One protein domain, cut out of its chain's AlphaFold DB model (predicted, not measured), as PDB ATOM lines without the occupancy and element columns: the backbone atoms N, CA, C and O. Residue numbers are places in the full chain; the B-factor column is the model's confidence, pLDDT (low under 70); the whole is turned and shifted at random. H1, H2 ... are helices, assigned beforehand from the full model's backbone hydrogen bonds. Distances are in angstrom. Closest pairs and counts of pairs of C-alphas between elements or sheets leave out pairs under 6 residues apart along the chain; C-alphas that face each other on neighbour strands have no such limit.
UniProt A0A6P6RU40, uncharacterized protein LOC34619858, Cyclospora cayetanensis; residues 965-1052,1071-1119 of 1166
ATOM      1  N   GLU A 965      98.929 124.795 154.028       67.44
ATOM      2  CA  GLU A 965      99.173 124.493 155.437       67.44
ATOM      3  C   GLU A 965     100.636 124.736 155.810       67.44
ATOM      4  O   GLU A 965     100.900 125.386 156.819       67.44
ATOM      5  N   ARG A 966     101.606 124.345 154.973       59.19
ATOM      6  CA  ARG A 966     103.014 124.733 155.168       59.19
ATOM      7  C   ARG A 966     103.200 126.247 155.137       59.19
ATOM      8  O   ARG A 966     104.013 126.752 155.901       59.19
ATOM      9  N   LEU A 967     102.441 126.976 154.320       68.25
ATOM     10  CA  LEU A 967     102.451 128.443 154.306       68.25
ATOM     11  C   LEU A 967     101.845 129.027 155.597       68.25
ATOM     12  O   LEU A 967     102.412 129.953 156.171       68.25
ATOM     13  N   LYS A 968     100.761 128.437 156.117       76.19
ATOM     14  CA  LYS A 968     100.160 128.776 157.422       76.19
ATOM     15  C   LYS A 968     101.097 128.448 158.591       76.19
ATOM     16  O   LYS A 968     101.212 129.253 159.509       76.19
ATOM     17  N   LEU A 969     101.808 127.320 158.550       68.50
ATOM     18  CA  LEU A 969     102.806 126.918 159.548       68.50
ATOM     19  C   LEU A 969     104.061 127.799 159.495       68.50
ATOM     20  O   LEU A 969     104.562 128.182 160.546       68.50
ATOM     21  N   LEU A 970     104.534 128.185 158.305       64.19
ATOM     22  CA  LEU A 970     105.633 129.145 158.147       64.19
ATOM     23  C   LEU A 970     105.240 130.542 158.643       64.19
ATOM     24  O   LEU A 970     106.007 131.148 159.384       64.19
ATOM     25  N   ARG A 971     104.032 131.027 158.319       73.19
ATOM     26  CA  ARG A 971     103.493 132.283 158.876       73.19
ATOM     27  C   ARG A 971     103.383 132.207 160.407       73.19
ATOM     28  O   ARG A 971     103.892 133.099 161.081       73.19
ATOM     29  N   ARG A 972     102.854 131.107 160.967       70.38
ATOM     30  CA  ARG A 972     102.830 130.850 162.424       70.38
ATOM     31  C   ARG A 972     104.233 130.875 163.049       70.38
ATOM     32  O   ARG A 972     104.419 131.531 164.069       70.38
ATOM     33  N   ALA A 973     105.218 130.242 162.410       59.94
ATOM     34  CA  ALA A 973     106.613 130.191 162.864       59.94
ATOM     35  C   ALA A 973     107.397 131.508 162.679       59.94
ATOM     36  O   ALA A 973     108.479 131.655 163.244       59.94
ATOM     37  N   VAL A 974     106.867 132.467 161.910       60.16
ATOM     38  CA  VAL A 974     107.346 133.859 161.883       60.16
ATOM     39  C   VAL A 974     106.678 134.689 162.985       60.16
ATOM     40  O   VAL A 974     107.343 135.526 163.587       60.16
ATOM     41  N   SER A 975     105.404 134.431 163.306       52.16
ATOM     42  CA  SER A 975     104.670 135.150 164.363       52.16
ATOM     43  C   SER A 975     104.970 134.704 165.802       52.16
ATOM     44  O   SER A 975     104.692 135.455 166.731       52.16
ATOM     45  N   SER A 976     105.510 133.501 166.021       46.66
ATOM     46  CA  SER A 976     105.813 132.978 167.363       46.66
ATOM     47  C   SER A 976     107.310 133.092 167.703       46.66
ATOM     48  O   SER A 976     108.132 132.651 166.892       46.66
ATOM     49  N   PRO A 977     107.704 133.580 168.896       49.22
ATOM     50  CA  PRO A 977     109.086 133.469 169.358       49.22
ATOM     51  C   PRO A 977     109.439 131.994 169.655       49.22
ATOM     52  O   PRO A 977     108.636 131.292 170.277       49.22
ATOM     53  N   PRO A 978     110.615 131.489 169.236       50.59
ATOM     54  CA  PRO A 978     111.026 130.121 169.545       50.59
ATOM     55  C   PRO A 978     111.265 129.946 171.051       50.59
ATOM     56  O   PRO A 978     111.845 130.810 171.706       50.59
ATOM     57  N   SER A 979     110.848 128.811 171.617       47.62
ATOM     58  CA  SER A 979     111.011 128.528 173.047       47.62
ATOM     59  C   SER A 979     112.473 128.200 173.392       47.62
ATOM     60  O   SER A 979     112.944 127.075 173.217       47.62
ATOM     61  N   PHE A 980     113.172 129.216 173.907       48.16
ATOM     62  CA  PHE A 980     114.634 129.354 174.026       48.16
ATOM     63  C   PHE A 980     115.439 128.178 174.623       48.16
ATOM     64  O   PHE A 980     116.654 128.142 174.458       48.16
ATOM     65  N   LEU A 981     114.813 127.207 175.301       45.62
ATOM     66  CA  LEU A 981     115.515 126.191 176.101       45.62
ATOM     67  C   LEU A 981     115.294 124.726 175.680       45.62
ATOM     68  O   LEU A 981     115.896 123.841 176.297       45.62
ATOM     69  N   ARG A 982     114.472 124.423 174.659       51.16
ATOM     70  CA  ARG A 982     114.135 123.018 174.309       51.16
ATOM     71  C   ARG A 982     114.820 122.429 173.073       51.16
ATOM     72  O   ARG A 982     114.874 121.209 172.965       51.16
ATOM     73  N   GLY A 983     115.402 123.239 172.191       53.25
ATOM     74  CA  GLY A 983     116.191 122.728 171.069       53.25
ATOM     75  C   GLY A 983     116.735 123.819 170.142       53.25
ATOM     76  O   GLY A 983     116.291 124.962 170.225       53.25
ATOM     77  N   PRO A 984     117.685 123.479 169.255       56.62
ATOM     78  CA  PRO A 984     118.142 124.383 168.204       56.62
ATOM     79  C   PRO A 984     117.056 124.578 167.129       56.62
ATOM     80  O   PRO A 984     116.219 123.689 166.942       56.62
ATOM     81  N   PRO A 985     117.096 125.674 166.346       59.97
ATOM     82  CA  PRO A 985     116.191 125.903 165.214       59.97
ATOM     83  C   PRO A 985     116.510 124.979 164.012       59.97
ATOM     84  O   PRO A 985     116.909 125.415 162.935       59.97
ATOM     85  N   LEU A 986     116.329 123.662 164.176       58.34
ATOM     86  CA  LEU A 986     116.653 122.633 163.168       58.34
ATOM     87  C   LEU A 986     115.652 122.527 162.015       58.34
ATOM     88  O   LEU A 986     115.928 121.829 161.034       58.34
ATOM     89  N   GLY A 987     114.490 123.180 162.120       60.88
ATOM     90  CA  GLY A 987     113.418 123.083 161.124       60.88
ATOM     91  C   GLY A 987     113.892 123.399 159.702       60.88
ATOM     92  O   GLY A 987     113.456 122.752 158.750       60.88
ATOM     93  N   HIS A 988     114.851 124.319 159.574       61.97
ATOM     94  CA  HIS A 988     115.330 124.870 158.303       61.97
ATOM     95  C   HIS A 988     116.281 123.942 157.528       61.97
ATOM     96  O   HIS A 988     116.363 124.045 156.307       61.97
ATOM     97  N   PHE A 989     116.952 122.984 158.184       66.50
ATOM     98  CA  PHE A 989     117.677 121.937 157.457       66.50
ATOM     99  C   PHE A 989     116.677 120.978 156.822       66.50
ATOM    100  O   PHE A 989     115.916 120.325 157.533       66.50
ATOM    101  N   THR A 990     116.685 120.845 155.496       64.44
ATOM    102  CA  THR A 990     115.736 119.949 154.812       64.44
ATOM    103  C   THR A 990     116.245 118.510 154.727       64.44
ATOM    104  O   THR A 990     115.452 117.573 154.646       64.44
ATOM    105  N   ARG A 991     117.567 118.314 154.814       73.06
ATOM    106  CA  ARG A 991     118.211 116.992 154.812       73.06
ATOM    107  C   ARG A 991     118.263 116.359 156.213       73.06
ATOM    108  O   ARG A 991     118.885 116.939 157.108       73.06
ATOM    109  N   PRO A 992     117.751 115.124 156.398       75.56
ATOM    110  CA  PRO A 992     117.889 114.367 157.646       75.56
ATOM    111  C   PRO A 992     119.315 114.235 158.224       75.56
ATOM    112  O   PRO A 992     119.443 114.377 159.440       75.56
ATOM    113  N   PRO A 993     120.403 114.003 157.449       72.31
ATOM    114  CA  PRO A 993     121.753 113.970 158.026       72.31
ATOM    115  C   PRO A 993     122.184 115.321 158.616       72.31
ATOM    116  O   PRO A 993     122.724 115.340 159.716       72.31
ATOM    117  N   MET A 994     121.866 116.447 157.963       67.88
ATOM    118  CA  MET A 994     122.193 117.780 158.491       67.88
ATOM    119  C   MET A 994     121.421 118.090 159.778       67.88
ATOM    120  O   MET A 994     122.008 118.619 160.717       67.88
ATOM    121  N   ARG A 995     120.138 117.695 159.870       77.31
ATOM    122  CA  ARG A 995     119.371 117.786 161.129       77.31
ATOM    123  C   ARG A 995     120.012 116.971 162.256       77.31
ATOM    124  O   ARG A 995     120.113 117.478 163.368       77.31
ATOM    125  N   ARG A 996     120.449 115.734 161.979       78.00
ATOM    126  CA  ARG A 996     121.099 114.869 162.981       78.00
ATOM    127  C   ARG A 996     122.439 115.435 163.447       78.00
ATOM    128  O   ARG A 996     122.629 115.553 164.653       78.00
ATOM    129  N   LEU A 997     123.303 115.863 162.522       75.88
ATOM    130  CA  LEU A 997     124.580 116.507 162.846       75.88
ATOM    131  C   LEU A 997     124.358 117.762 163.698       75.88
ATOM    132  O   LEU A 997     124.834 117.832 164.824       75.88
ATOM    133  N   ALA A 998     123.551 118.714 163.225       76.00
ATOM    134  CA  ALA A 998     123.255 119.947 163.956       76.00
ATOM    135  C   ALA A 998     122.637 119.691 165.348       76.00
ATOM    136  O   ALA A 998     122.959 120.387 166.312       76.00
ATOM    137  N   GLY A 999     121.786 118.666 165.476       80.56
ATOM    138  CA  GLY A 999     121.217 118.223 166.751       80.56
ATOM    139  C   GLY A 999     122.196 117.485 167.675       80.56
ATOM    140  O   GLY A 999     121.952 117.428 168.878       80.56
ATOM    141  N   ALA A1000     123.296 116.930 167.165       78.81
ATOM    142  CA  ALA A1000     124.408 116.432 167.978       78.81
ATOM    143  C   ALA A1000     125.292 117.593 168.455       78.81
ATOM    144  O   ALA A1000     125.446 117.780 169.660       78.81
ATOM    145  N   LEU A1001     125.751 118.437 167.524       78.12
ATOM    146  CA  LEU A1001     126.614 119.591 167.806       78.12
ATOM    147  C   LEU A1001     126.018 120.539 168.857       78.12
ATOM    148  O   LEU A1001     126.736 121.034 169.719       78.12
ATOM    149  N   TRP A1002     124.701 120.757 168.831       80.88
ATOM    150  CA  TRP A1002     124.022 121.599 169.820       80.88
ATOM    151  C   TRP A1002     123.842 120.943 171.193       80.88
ATOM    152  O   TRP A1002     123.872 121.640 172.204       80.88
ATOM    153  N   ARG A1003     123.635 119.618 171.254       83.56
ATOM    154  CA  ARG A1003     123.601 118.895 172.539       83.56
ATOM    155  C   ARG A1003     124.966 118.987 173.209       83.56
ATOM    156  O   ARG A1003     125.039 119.421 174.350       83.56
ATOM    157  N   TYR A1004     126.021 118.702 172.453       80.56
ATOM    158  CA  TYR A1004     127.400 118.865 172.896       80.56
ATOM    159  C   TYR A1004     127.708 120.311 173.344       80.56
ATOM    160  O   TYR A1004     128.190 120.517 174.454       80.56
ATOM    161  N   ALA A1005     127.338 121.326 172.554       78.12
ATOM    162  CA  ALA A1005     127.547 122.728 172.931       78.12
ATOM    163  C   ALA A1005     126.779 123.143 174.204       78.12
ATOM    164  O   ALA A1005     127.277 123.962 174.973       78.12
ATOM    165  N   ARG A1006     125.591 122.570 174.465       80.12
ATOM    166  CA  ARG A1006     124.874 122.762 175.741       80.12
ATOM    167  C   ARG A1006     125.559 122.087 176.928       80.12
ATOM    168  O   ARG A1006     125.403 122.582 178.039       80.12
ATOM    169  N   GLU A1007     126.275 120.991 176.705       80.94
ATOM    170  CA  GLU A1007     127.000 120.278 177.757       80.94
ATOM    171  C   GLU A1007     128.263 121.055 178.158       80.94
ATOM    172  O   GLU A1007     128.394 121.443 179.315       80.94
ATOM    173  N   ALA A1008     129.085 121.479 177.190       77.00
ATOM    174  CA  ALA A1008     130.227 122.372 177.440       77.00
ATOM    175  C   ALA A1008     129.815 123.724 178.081       77.00
ATOM    176  O   ALA A1008     130.557 124.317 178.870       77.00
ATOM    177  N   ALA A1009     128.600 124.207 177.784       78.44
ATOM    178  CA  ALA A1009     127.991 125.383 178.414       78.44
ATOM    179  C   ALA A1009     127.504 125.157 179.863       78.44
ATOM    180  O   ALA A1009     127.235 126.129 180.576       78.44
ATOM    181  N   ARG A1010     127.370 123.910 180.337       80.56
ATOM    182  CA  ARG A1010     127.160 123.633 181.770       80.56
ATOM    183  C   ARG A1010     128.461 123.866 182.527       80.56
ATOM    184  O   ARG A1010     128.462 124.660 183.464       80.56
ATOM    185  N   GLU A1011     129.541 123.256 182.051       77.56
ATOM    186  CA  GLU A1011     130.883 123.284 182.649       77.56
ATOM    187  C   GLU A1011     131.478 124.697 182.734       77.56
ATOM    188  O   GLU A1011     132.076 125.055 183.746       77.56
ATOM    189  N   THR A1012     131.299 125.524 181.695       78.62
ATOM    190  CA  THR A1012     131.949 126.844 181.614       78.62
ATOM    191  C   THR A1012     130.967 127.980 181.311       78.62
ATOM    192  O   THR A1012     130.254 127.981 180.307       78.62
ATOM    193  N   ALA A1013     130.959 129.006 182.171       75.31
ATOM    194  CA  ALA A1013     130.070 130.167 182.040       75.31
ATOM    195  C   ALA A1013     130.299 130.956 180.734       75.31
ATOM    196  O   ALA A1013     129.342 131.368 180.090       75.31
ATOM    197  N   VAL A1014     131.553 131.080 180.284       75.19
ATOM    198  CA  VAL A1014     131.899 131.778 179.030       75.19
ATOM    199  C   VAL A1014     131.329 131.057 177.800       75.19
ATOM    200  O   VAL A1014     130.856 131.702 176.865       75.19
ATOM    201  N   VAL A1015     131.313 129.716 177.790       76.81
ATOM    202  CA  VAL A1015     130.661 128.951 176.709       76.81
ATOM    203  C   VAL A1015     129.139 129.060 176.814       76.81
ATOM    204  O   VAL A1015     128.471 129.093 175.784       76.81
ATOM    205  N   ARG A1016     128.581 129.204 178.024       81.69
ATOM    206  CA  ARG A1016     127.149 129.465 178.246       81.69
ATOM    207  C   ARG A1016     126.694 130.774 177.609       81.69
ATOM    208  O   ARG A1016     125.817 130.738 176.750       81.69
ATOM    209  N   GLU A1017     127.348 131.887 177.932       79.69
ATOM    210  CA  GLU A1017     127.064 133.201 177.331       79.69
ATOM    211  C   GLU A1017     127.233 133.174 175.804       79.69
ATOM    212  O   GLU A1017     126.386 133.682 175.065       79.69
ATOM    213  N   LEU A1018     128.288 132.515 175.306       78.31
ATOM    214  CA  LEU A1018     128.525 132.353 173.872       78.31
ATOM    215  C   LEU A1018     127.404 131.551 173.184       78.31
ATOM    216  O   LEU A1018     126.946 131.938 172.107       78.31
ATOM    217  N   VAL A1019     126.956 130.443 173.783       80.25
ATOM    218  CA  VAL A1019     125.880 129.589 173.251       80.25
ATOM    219  C   VAL A1019     124.527 130.295 173.321       80.25
ATOM    220  O   VAL A1019     123.755 130.207 172.365       80.25
ATOM    221  N   GLU A1020     124.248 131.051 174.382       82.31
ATOM    222  CA  GLU A1020     123.033 131.861 174.503       82.31
ATOM    223  C   GLU A1020     123.006 132.988 173.461       82.31
ATOM    224  O   GLU A1020     122.036 133.091 172.702       82.31
ATOM    225  N   HIS A1021     124.094 133.751 173.311       81.19
ATOM    226  CA  HIS A1021     124.201 134.798 172.290       81.19
ATOM    227  C   HIS A1021     124.076 134.221 170.866       81.19
ATOM    228  O   HIS A1021     123.342 134.758 170.028       81.19
ATOM    229  N   LEU A1022     124.723 133.081 170.587       76.31
ATOM    230  CA  LEU A1022     124.574 132.373 169.312       76.31
ATOM    231  C   LEU A1022     123.157 131.809 169.116       76.31
ATOM    232  O   LEU A1022     122.683 131.798 167.981       76.31
ATOM    233  N   SER A1023     122.444 131.408 170.176       79.19
ATOM    234  CA  SER A1023     121.041 130.970 170.084       79.19
ATOM    235  C   SER A1023     120.118 132.105 169.631       79.19
ATOM    236  O   SER A1023     119.282 131.905 168.744       79.19
ATOM    237  N   VAL A1024     120.319 133.317 170.164       81.81
ATOM    238  CA  VAL A1024     119.566 134.519 169.782       81.81
ATOM    239  C   VAL A1024     119.906 134.919 168.348       81.81
ATOM    240  O   VAL A1024     119.000 135.185 167.553       81.81
ATOM    241  N   TYR A1025     121.191 134.898 167.977       79.50
ATOM    242  CA  TYR A1025     121.635 135.214 166.618       79.50
ATOM    243  C   TYR A1025     121.074 134.230 165.577       79.50
ATOM    244  O   TYR A1025     120.476 134.654 164.586       79.50
ATOM    245  N   LEU A1026     121.191 132.919 165.822       78.06
ATOM    246  CA  LEU A1026     120.643 131.873 164.951       78.06
ATOM    247  C   LEU A1026     119.115 131.955 164.846       78.06
ATOM    248  O   LEU A1026     118.576 131.738 163.762       78.06
ATOM    249  N   SER A1027     118.420 132.312 165.930       78.81
ATOM    250  CA  SER A1027     116.963 132.496 165.927       78.81
ATOM    251  C   SER A1027     116.534 133.704 165.087       78.81
ATOM    252  O   SER A1027     115.643 133.572 164.248       78.81
ATOM    253  N   ARG A1028     117.208 134.855 165.232       81.62
ATOM    254  CA  ARG A1028     116.959 136.053 164.401       81.62
ATOM    255  C   ARG A1028     117.244 135.786 162.920       81.62
ATOM    256  O   ARG A1028     116.451 136.168 162.063       81.62
ATOM    257  N   LEU A1029     118.342 135.095 162.615       77.25
ATOM    258  CA  LEU A1029     118.727 134.740 161.246       77.25
ATOM    259  C   LEU A1029     117.738 133.734 160.623       77.25
ATOM    260  O   LEU A1029     117.346 133.891 159.467       77.25
ATOM    261  N   ALA A1030     117.250 132.763 161.400       77.19
ATOM    262  CA  ALA A1030     116.174 131.865 160.982       77.19
ATOM    263  C   ALA A1030     114.857 132.617 160.706       77.19
ATOM    264  O   ALA A1030     114.222 132.373 159.681       77.19
ATOM    265  N   GLN A1031     114.468 133.573 161.560       81.19
ATOM    266  CA  GLN A1031     113.290 134.424 161.338       81.19
ATOM    267  C   GLN A1031     113.417 135.263 160.055       81.19
ATOM    268  O   GLN A1031     112.496 135.264 159.237       81.19
ATOM    269  N   GLN A1032     114.572 135.898 159.820       81.38
ATOM    270  CA  GLN A1032     114.853 136.635 158.579       81.38
ATOM    271  C   GLN A1032     114.770 135.732 157.336       81.38
ATOM    272  O   GLN A1032     114.163 136.111 156.334       81.38
ATOM    273  N   HIS A1033     115.319 134.516 157.402       76.81
ATOM    274  CA  HIS A1033     115.252 133.553 156.300       76.81
ATOM    275  C   HIS A1033     113.828 133.023 156.057       76.81
ATOM    276  O   HIS A1033     113.451 132.812 154.903       76.81
ATOM    277  N   ASN A1034     113.015 132.847 157.106       82.00
ATOM    278  CA  ASN A1034     111.602 132.486 156.967       82.00
ATOM    279  C   ASN A1034     110.800 133.615 156.300       82.00
ATOM    280  O   ASN A1034     109.995 133.333 155.415       82.00
ATOM    281  N   ALA A1035     111.047 134.877 156.667       83.31
ATOM    282  CA  ALA A1035     110.406 136.036 156.043       83.31
ATOM    283  C   ALA A1035     110.755 136.150 154.546       83.31
ATOM    284  O   ALA A1035     109.857 136.258 153.714       83.31
ATOM    285  N   GLN A1036     112.037 136.016 154.182       83.81
ATOM    286  CA  GLN A1036     112.473 135.980 152.777       83.81
ATOM    287  C   GLN A1036     111.847 134.814 151.992       83.81
ATOM    288  O   GLN A1036     111.502 134.963 150.820       83.81
ATOM    289  N   LEU A1037     111.683 133.647 152.623       83.06
ATOM    290  CA  LEU A1037     111.069 132.483 151.986       83.06
ATOM    291  C   LEU A1037     109.546 132.635 151.830       83.06
ATOM    292  O   LEU A1037     109.007 132.165 150.830       83.06
ATOM    293  N   LEU A1038     108.861 133.315 152.757       87.12
ATOM    294  CA  LEU A1038     107.458 133.708 152.585       87.12
ATOM    295  C   LEU A1038     107.304 134.707 151.433       87.12
ATOM    296  O   LEU A1038     106.511 134.441 150.532       87.12
ATOM    297  N   GLN A1039     108.122 135.763 151.386       89.38
ATOM    298  CA  GLN A1039     108.110 136.733 150.286       89.38
ATOM    299  C   GLN A1039     108.318 136.041 148.925       89.38
ATOM    300  O   GLN A1039     107.521 136.225 148.010       89.38
ATOM    301  N   ALA A1040     109.315 135.158 148.800       85.81
ATOM    302  CA  ALA A1040     109.567 134.417 147.559       85.81
ATOM    303  C   ALA A1040     108.443 133.422 147.182       85.81
ATOM    304  O   ALA A1040     108.304 133.053 146.012       85.81
ATOM    305  N   LEU A1041     107.639 132.957 148.147       86.75
ATOM    306  CA  LEU A1041     106.437 132.158 147.877       86.75
ATOM    307  C   LEU A1041     105.254 133.029 147.441       86.75
ATOM    308  O   LEU A1041     104.500 132.609 146.564       86.75
ATOM    309  N   GLU A1042     105.110 134.220 148.014       90.88
ATOM    310  CA  GLU A1042     104.064 135.191 147.677       90.88
ATOM    311  C   GLU A1042     104.314 135.812 146.291       90.88
ATOM    312  O   GLU A1042     103.395 135.854 145.474       90.88
ATOM    313  N   GLU A1043     105.565 136.133 145.948       89.12
ATOM    314  CA  GLU A1043     105.979 136.509 144.587       89.12
ATOM    315  C   GLU A1043     105.686 135.395 143.559       89.12
ATOM    316  O   GLU A1043     105.211 135.673 142.455       89.12
ATOM    317  N   GLU A1044     105.898 134.115 143.902       89.19
ATOM    318  CA  GLU A1044     105.521 133.005 143.010       89.19
ATOM    319  C   GLU A1044     103.993 132.843 142.901       89.19
ATOM    320  O   GLU A1044     103.495 132.488 141.830       89.19
ATOM    321  N   GLN A1045     103.226 133.106 143.967       89.50
ATOM    322  CA  GLN A1045     101.760 133.102 143.905       89.50
ATOM    323  C   GLN A1045     101.234 134.233 143.010       89.50
ATOM    324  O   GLN A1045     100.433 133.953 142.116       89.50
ATOM    325  N   GLN A1046     101.760 135.453 143.144       89.69
ATOM    326  CA  GLN A1046     101.423 136.585 142.272       89.69
ATOM    327  C   GLN A1046     101.782 136.298 140.804       89.69
ATOM    328  O   GLN A1046     100.942 136.462 139.918       89.69
ATOM    329  N   GLN A1047     102.975 135.754 140.524       88.88
ATOM    330  CA  GLN A1047     103.349 135.339 139.161       88.88
ATOM    331  C   GLN A1047     102.469 134.205 138.605       88.88
ATOM    332  O   GLN A1047     102.324 134.086 137.386       88.88
ATOM    333  N   ARG A1048     101.878 133.355 139.457       89.06
ATOM    334  CA  ARG A1048     100.897 132.332 139.044       89.06
ATOM    335  C   ARG A1048      99.509 132.927 138.788       89.06
ATOM    336  O   ARG A1048      98.834 132.437 137.886       89.06
ATOM    337  N   GLN A1049      99.098 133.961 139.525       88.88
ATOM    338  CA  GLN A1049      97.841 134.693 139.300       88.88
ATOM    339  C   GLN A1049      97.902 135.500 137.995       88.88
ATOM    340  O   GLN A1049      97.108 135.244 137.094       88.88
ATOM    341  N   GLN A1050      98.950 136.305 137.796       86.00
ATOM    342  CA  GLN A1050      99.201 137.041 136.542       86.00
ATOM    343  C   GLN A1050      99.319 136.123 135.305       86.00
ATOM    344  O   GLN A1050      99.078 136.546 134.178       86.00
ATOM    345  N   ARG A1051      99.693 134.847 135.497       84.38
ATOM    346  CA  ARG A1051      99.712 133.812 134.444       84.38
ATOM    347  C   ARG A1051      98.369 133.125 134.192       84.38
ATOM    348  O   ARG A1051      98.268 132.414 133.202       84.38
ATOM    349  N   ARG A1052      97.378 133.293 135.070       84.50
ATOM    350  CA  ARG A1052      95.988 132.838 134.879       84.50
ATOM    351  C   ARG A1052      95.092 133.949 134.337       84.50
ATOM    352  O   ARG A1052      94.176 133.665 133.581       84.50
ATOM    353  N   LYS A1071     113.213 128.242 144.357       65.56
ATOM    354  CA  LYS A1071     113.154 127.584 145.672       65.56
ATOM    355  C   LYS A1071     114.368 126.687 145.927       65.56
ATOM    356  O   LYS A1071     114.912 126.719 147.021       65.56
ATOM    357  N   ARG A1072     114.830 125.923 144.926       70.31
ATOM    358  CA  ARG A1072     115.936 124.965 145.096       70.31
ATOM    359  C   ARG A1072     117.289 125.661 145.258       70.31
ATOM    360  O   ARG A1072     118.109 125.195 146.043       70.31
ATOM    361  N   SER A1073     117.509 126.779 144.564       69.56
ATOM    362  CA  SER A1073     118.702 127.619 144.746       69.56
ATOM    363  C   SER A1073     118.711 128.322 146.105       69.56
ATOM    364  O   SER A1073     119.729 128.268 146.793       69.56
ATOM    365  N   LEU A1074     117.580 128.899 146.534       70.88
ATOM    366  CA  LEU A1074     117.456 129.531 147.856       70.88
ATOM    367  C   LEU A1074     117.663 128.513 148.986       70.88
ATOM    368  O   LEU A1074     118.488 128.730 149.866       70.88
ATOM    369  N   GLN A1075     117.004 127.355 148.908       75.12
ATOM    370  CA  GLN A1075     117.157 126.244 149.854       75.12
ATOM    371  C   GLN A1075     118.611 125.740 149.934       75.12
ATOM    372  O   GLN A1075     119.114 125.475 151.023       75.12
ATOM    373  N   GLN A1076     119.321 125.644 148.804       71.75
ATOM    374  CA  GLN A1076     120.730 125.234 148.792       71.75
ATOM    375  C   GLN A1076     121.665 126.309 149.377       71.75
ATOM    376  O   GLN A1076     122.646 125.963 150.036       71.75
ATOM    377  N   GLN A1077     121.361 127.595 149.182       72.81
ATOM    378  CA  GLN A1077     122.084 128.702 149.814       72.81
ATOM    379  C   GLN A1077     121.853 128.731 151.336       72.81
ATOM    380  O   GLN A1077     122.815 128.877 152.092       72.81
ATOM    381  N   GLN A1078     120.614 128.505 151.783       70.50
ATOM    382  CA  GLN A1078     120.250 128.394 153.199       70.50
ATOM    383  C   GLN A1078     120.969 127.221 153.885       70.50
ATOM    384  O   GLN A1078     121.576 127.416 154.939       70.50
ATOM    385  N   GLU A1079     120.970 126.023 153.281       74.75
ATOM    386  CA  GLU A1079     121.685 124.860 153.834       74.75
ATOM    387  C   GLU A1079     123.202 125.106 153.944       74.75
ATOM    388  O   GLU A1079     123.817 124.647 154.906       74.75
ATOM    389  N   ALA A1080     123.798 125.870 153.020       68.50
ATOM    390  CA  ALA A1080     125.213 126.242 153.080       68.50
ATOM    391  C   ALA A1080     125.512 127.268 154.191       68.50
ATOM    392  O   ALA A1080     126.444 127.073 154.967       68.50
ATOM    393  N   GLN A1081     124.715 128.337 154.309       70.75
ATOM    394  CA  GLN A1081     124.910 129.371 155.337       70.75
ATOM    395  C   GLN A1081     124.774 128.806 156.759       70.75
ATOM    396  O   GLN A1081     125.595 129.108 157.626       70.75
ATOM    397  N   LEU A1082     123.772 127.954 156.995       74.94
ATOM    398  CA  LEU A1082     123.547 127.348 158.310       74.94
ATOM    399  C   LEU A1082     124.622 126.293 158.647       74.94
ATOM    400  O   LEU A1082     125.005 126.166 159.808       74.94
ATOM    401  N   ALA A1083     125.182 125.599 157.647       70.31
ATOM    402  CA  ALA A1083     126.356 124.742 157.839       70.31
ATOM    403  C   ALA A1083     127.609 125.549 158.235       70.31
ATOM    404  O   ALA A1083     128.293 125.173 159.187       70.31
ATOM    405  N   SER A1084     127.880 126.685 157.580       68.62
ATOM    406  CA  SER A1084     129.006 127.561 157.940       68.62
ATOM    407  C   SER A1084     128.904 128.104 159.370       68.62
ATOM    408  O   SER A1084     129.912 128.182 160.068       68.62
ATOM    409  N   LEU A1085     127.695 128.441 159.835       69.25
ATOM    410  CA  LEU A1085     127.479 128.913 161.208       69.25
ATOM    411  C   LEU A1085     127.684 127.805 162.254       69.25
ATOM    412  O   LEU A1085     128.241 128.076 163.316       69.25
ATOM    413  N   LEU A1086     127.312 126.555 161.952       75.62
ATOM    414  CA  LEU A1086     127.619 125.409 162.820       75.62
ATOM    415  C   LEU A1086     129.121 125.112 162.887       75.62
ATOM    416  O   LEU A1086     129.624 124.808 163.965       75.62
ATOM    417  N   LEU A1087     129.842 125.235 161.769       71.88
ATOM    418  CA  LEU A1087     131.301 125.080 161.736       71.88
ATOM    419  C   LEU A1087     132.010 126.197 162.522       71.88
ATOM    420  O   LEU A1087     132.986 125.924 163.215       71.88
ATOM    421  N   LEU A1088     131.494 127.431 162.483       71.56
ATOM    422  CA  LEU A1088     132.003 128.541 163.297       71.56
ATOM    423  C   LEU A1088     131.734 128.334 164.799       71.56
ATOM    424  O   LEU A1088     132.609 128.611 165.619       71.56
ATOM    425  N   LEU A1089     130.545 127.833 165.158       76.06
ATOM    426  CA  LEU A1089     130.192 127.486 166.537       76.06
ATOM    427  C   LEU A1089     131.109 126.372 167.059       76.06
ATOM    428  O   LEU A1089     131.718 126.539 168.113       76.06
ATOM    429  N   LEU A1090     131.286 125.296 166.282       75.44
ATOM    430  CA  LEU A1090     132.261 124.239 166.562       75.44
ATOM    431  C   LEU A1090     133.660 124.809 166.800       75.44
ATOM    432  O   LEU A1090     134.227 124.585 167.864       75.44
ATOM    433  N   ALA A1091     134.199 125.574 165.847       69.81
ATOM    434  CA  ALA A1091     135.553 126.118 165.936       69.81
ATOM    435  C   ALA A1091     135.768 126.970 167.201       69.81
ATOM    436  O   ALA A1091     136.846 126.921 167.791       69.81
ATOM    437  N   ARG A1092     134.745 127.709 167.655       70.62
ATOM    438  CA  ARG A1092     134.811 128.482 168.905       70.62
ATOM    439  C   ARG A1092     134.726 127.615 170.164       70.62
ATOM    440  O   ARG A1092     135.475 127.886 171.096       70.62
ATOM    441  N   VAL A1093     133.893 126.570 170.197       74.62
ATOM    442  CA  VAL A1093     133.842 125.639 171.346       74.62
ATOM    443  C   VAL A1093     135.138 124.819 171.444       74.62
ATOM    444  O   VAL A1093     135.729 124.750 172.519       74.62
ATOM    445  N   PHE A1094     135.655 124.311 170.317       71.25
ATOM    446  CA  PHE A1094     136.977 123.671 170.236       71.25
ATOM    447  C   PHE A1094     138.101 124.606 170.719       71.25
ATOM    448  O   PHE A1094     138.985 124.172 171.455       71.25
ATOM    449  N   ALA A1095     138.084 125.887 170.330       67.25
ATOM    450  CA  ALA A1095     139.078 126.860 170.785       67.25
ATOM    451  C   ALA A1095     138.969 127.154 172.293       67.25
ATOM    452  O   ALA A1095     139.996 127.246 172.963       67.25
ATOM    453  N   ALA A1096     137.748 127.256 172.831       64.88
ATOM    454  CA  ALA A1096     137.509 127.472 174.257       64.88
ATOM    455  C   ALA A1096     138.001 126.288 175.109       64.88
ATOM    456  O   ALA A1096     138.765 126.500 176.049       64.88
ATOM    457  N   GLN A1097     137.657 125.044 174.743       66.56
ATOM    458  CA  GLN A1097     138.161 123.856 175.448       66.56
ATOM    459  C   GLN A1097     139.679 123.688 175.290       66.56
ATOM    460  O   GLN A1097     140.370 123.412 176.268       66.56
ATOM    461  N   ARG A1098     140.250 123.961 174.106       66.50
ATOM    462  CA  ARG A1098     141.712 123.915 173.914       66.50
ATOM    463  C   ARG A1098     142.462 124.961 174.749       66.50
ATOM    464  O   ARG A1098     143.596 124.703 175.140       66.50
ATOM    465  N   ALA A1099     141.847 126.109 175.042       61.53
ATOM    466  CA  ALA A1099     142.395 127.099 175.972       61.53
ATOM    467  C   ALA A1099     142.290 126.671 177.453       61.53
ATOM    468  O   ALA A1099     143.011 127.214 178.285       61.53
ATOM    469  N   TRP A1100     141.421 125.705 177.771       56.47
ATOM    470  CA  TRP A1100     141.252 125.105 179.104       56.47
ATOM    471  C   TRP A1100     142.034 123.797 179.313       56.47
ATOM    472  O   TRP A1100     142.229 123.380 180.449       56.47
ATOM    473  N   GLY A1101     142.529 123.172 178.241       56.34
ATOM    474  CA  GLY A1101     143.471 122.051 178.315       56.34
ATOM    475  C   GLY A1101     142.857 120.654 178.454       56.34
ATOM    476  O   GLY A1101     143.616 119.698 178.592       56.34
ATOM    477  N   SER A1102     141.530 120.495 178.375       51.16
ATOM    478  CA  SER A1102     140.877 119.178 178.368       51.16
ATOM    479  C   SER A1102     140.945 118.514 176.973       51.16
ATOM    480  O   SER A1102     140.453 119.085 175.995       51.16
ATOM    481  N   PRO A1103     141.552 117.314 176.826       51.19
ATOM    482  CA  PRO A1103     141.709 116.643 175.527       51.19
ATOM    483  C   PRO A1103     140.518 115.748 175.129       51.19
ATOM    484  O   PRO A1103     140.441 115.293 173.988       51.19
ATOM    485  N   GLU A1104     139.592 115.500 176.059       54.88
ATOM    486  CA  GLU A1104     138.552 114.457 176.004       54.88
ATOM    487  C   GLU A1104     137.622 114.547 174.784       54.88
ATOM    488  O   GLU A1104     137.097 113.535 174.328       54.88
ATOM    489  N   LEU A1105     137.452 115.737 174.198       49.19
ATOM    490  CA  LEU A1105     136.592 115.967 173.033       49.19
ATOM    491  C   LEU A1105     136.968 115.117 171.811       49.19
ATOM    492  O   LEU A1105     136.084 114.646 171.095       49.19
ATOM    493  N   LEU A1106     138.264 114.931 171.544       50.28
ATOM    494  CA  LEU A1106     138.705 114.158 170.377       50.28
ATOM    495  C   LEU A1106     138.386 112.667 170.585       50.28
ATOM    496  O   LEU A1106     137.885 112.006 169.680       50.28
ATOM    497  N   GLN A1107     138.554 112.199 171.823       60.44
ATOM    498  CA  GLN A1107     138.255 110.840 172.258       60.44
ATOM    499  C   GLN A1107     136.741 110.558 172.257       60.44
ATOM    500  O   GLN A1107     136.318 109.554 171.698       60.44
ATOM    501  N   LEU A1108     135.910 111.481 172.762       56.16
ATOM    502  CA  LEU A1108     134.441 111.395 172.704       56.16
ATOM    503  C   LEU A1108     133.889 111.406 171.271       56.16
ATOM    504  O   LEU A1108     132.891 110.742 170.992       56.16
ATOM    505  N   LEU A1109     134.515 112.153 170.353       50.91
ATOM    506  CA  LEU A1109     134.113 112.159 168.943       50.91
ATOM    507  C   LEU A1109     134.507 110.866 168.225       50.91
ATOM    508  O   LEU A1109     133.689 110.345 167.473       50.91
ATOM    509  N   GLN A1110     135.699 110.317 168.489       57.62
ATOM    510  CA  GLN A1110     136.070 108.984 167.993       57.62
ATOM    511  C   GLN A1110     135.132 107.911 168.556       57.62
ATOM    512  O   GLN A1110     134.577 107.132 167.788       57.62
ATOM    513  N   GLN A1111     134.860 107.938 169.863       66.88
ATOM    514  CA  GLN A1111     133.974 106.984 170.526       66.88
ATOM    515  C   GLN A1111     132.534 107.042 169.987       66.88
ATOM    516  O   GLN A1111     131.906 105.999 169.846       66.88
ATOM    517  N   GLN A1112     132.007 108.218 169.615       64.19
ATOM    518  CA  GLN A1112     130.681 108.310 168.980       64.19
ATOM    519  C   GLN A1112     130.658 107.912 167.497       64.19
ATOM    520  O   GLN A1112     129.613 107.457 167.030       64.19
ATOM    521  N   ASP A1113     131.763 108.036 166.755       57.34
ATOM    522  CA  ASP A1113     131.860 107.460 165.402       57.34
ATOM    523  C   ASP A1113     131.987 105.924 165.484       57.34
ATOM    524  O   ASP A1113     131.316 105.207 164.742       57.34
ATOM    525  N   GLU A1114     132.745 105.403 166.455       63.16
ATOM    526  CA  GLU A1114     132.828 103.971 166.770       63.16
ATOM    527  C   GLU A1114     131.478 103.400 167.233       63.16
ATOM    528  O   GLU A1114     131.053 102.371 166.709       63.16
ATOM    529  N   GLU A1115     130.737 104.080 168.119       64.12
ATOM    530  CA  GLU A1115     129.361 103.702 168.476       64.12
ATOM    531  C   GLU A1115     128.415 103.767 167.266       64.12
ATOM    532  O   GLU A1115     127.585 102.874 167.087       64.12
ATOM    533  N   ALA A1116     128.531 104.779 166.401       55.91
ATOM    534  CA  ALA A1116     127.707 104.876 165.196       55.91
ATOM    535  C   ALA A1116     127.987 103.724 164.214       55.91
ATOM    536  O   ALA A1116     127.050 103.178 163.622       55.91
ATOM    537  N   ILE A1117     129.251 103.317 164.072       62.94
ATOM    538  CA  ILE A1117     129.673 102.150 163.286       62.94
ATOM    539  C   ILE A1117     129.196 100.848 163.953       62.94
ATOM    540  O   ILE A1117     128.640  99.984 163.271       62.94
ATOM    541  N   ALA A1118     129.323 100.719 165.275       64.12
ATOM    542  CA  ALA A1118     128.886  99.547 166.032       64.12
ATOM    543  C   ALA A1118     127.360  99.356 165.991       64.12
ATOM    544  O   ALA A1118     126.888  98.239 165.791       64.12
ATOM    545  N   VAL A1119     126.571 100.431 166.085       65.56
ATOM    546  CA  VAL A1119     125.103 100.386 165.942       65.56
ATOM    547  C   VAL A1119     124.686 100.042 164.506       65.56
ATOM    548  O   VAL A1119     123.689  99.344 164.308       65.56
TER     549      VAL A1119
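This is residues 965 to 1052 and 1071 to 1119 of the 1166 residues of the protein "uncharacterized protein LOC34619858" of Cyclospora cayetanensis (UniProt A0A6P6RU40). H3 and H4 run side by side, H2 packs on both in an up-and-down bundle, and H1 on H3. Residues 1045 to 1052 and 1107 to 1119 stick out. The printed part, 137 residues with five named helices, is all helix and loose, radius of gyration of the C-alphas 18.2 A, spanning 64 by 34 by 21 A.

H3, residues 1013 to 1050, touches H4, residues 1071 to 1100, at a shallow tilt of 3 degrees, C-alphas 1015 and 1093 closest, 7.1 A. H2, residues 992 to 1011, makes a hairpin with H3, C-alphas 1009 and 1016 closest, 4.2 A. H1, residues 965 to 975, touches H3; H5, residues 1104 to 1119, is near H4. Every O i to N i+4 pair is within hydrogen-bond range except in H2, 15 of 16.

H3 measures 55.4 A; C-alpha 965 is at (99.173, 124.493, 155.437) and C-alpha 1119 at (125.103, 100.386, 165.942).

Residues 1053 to 1070 are cut out, gap 20.9 A; the link H1 to H2 is long; 55 residues are under pLDDT 70.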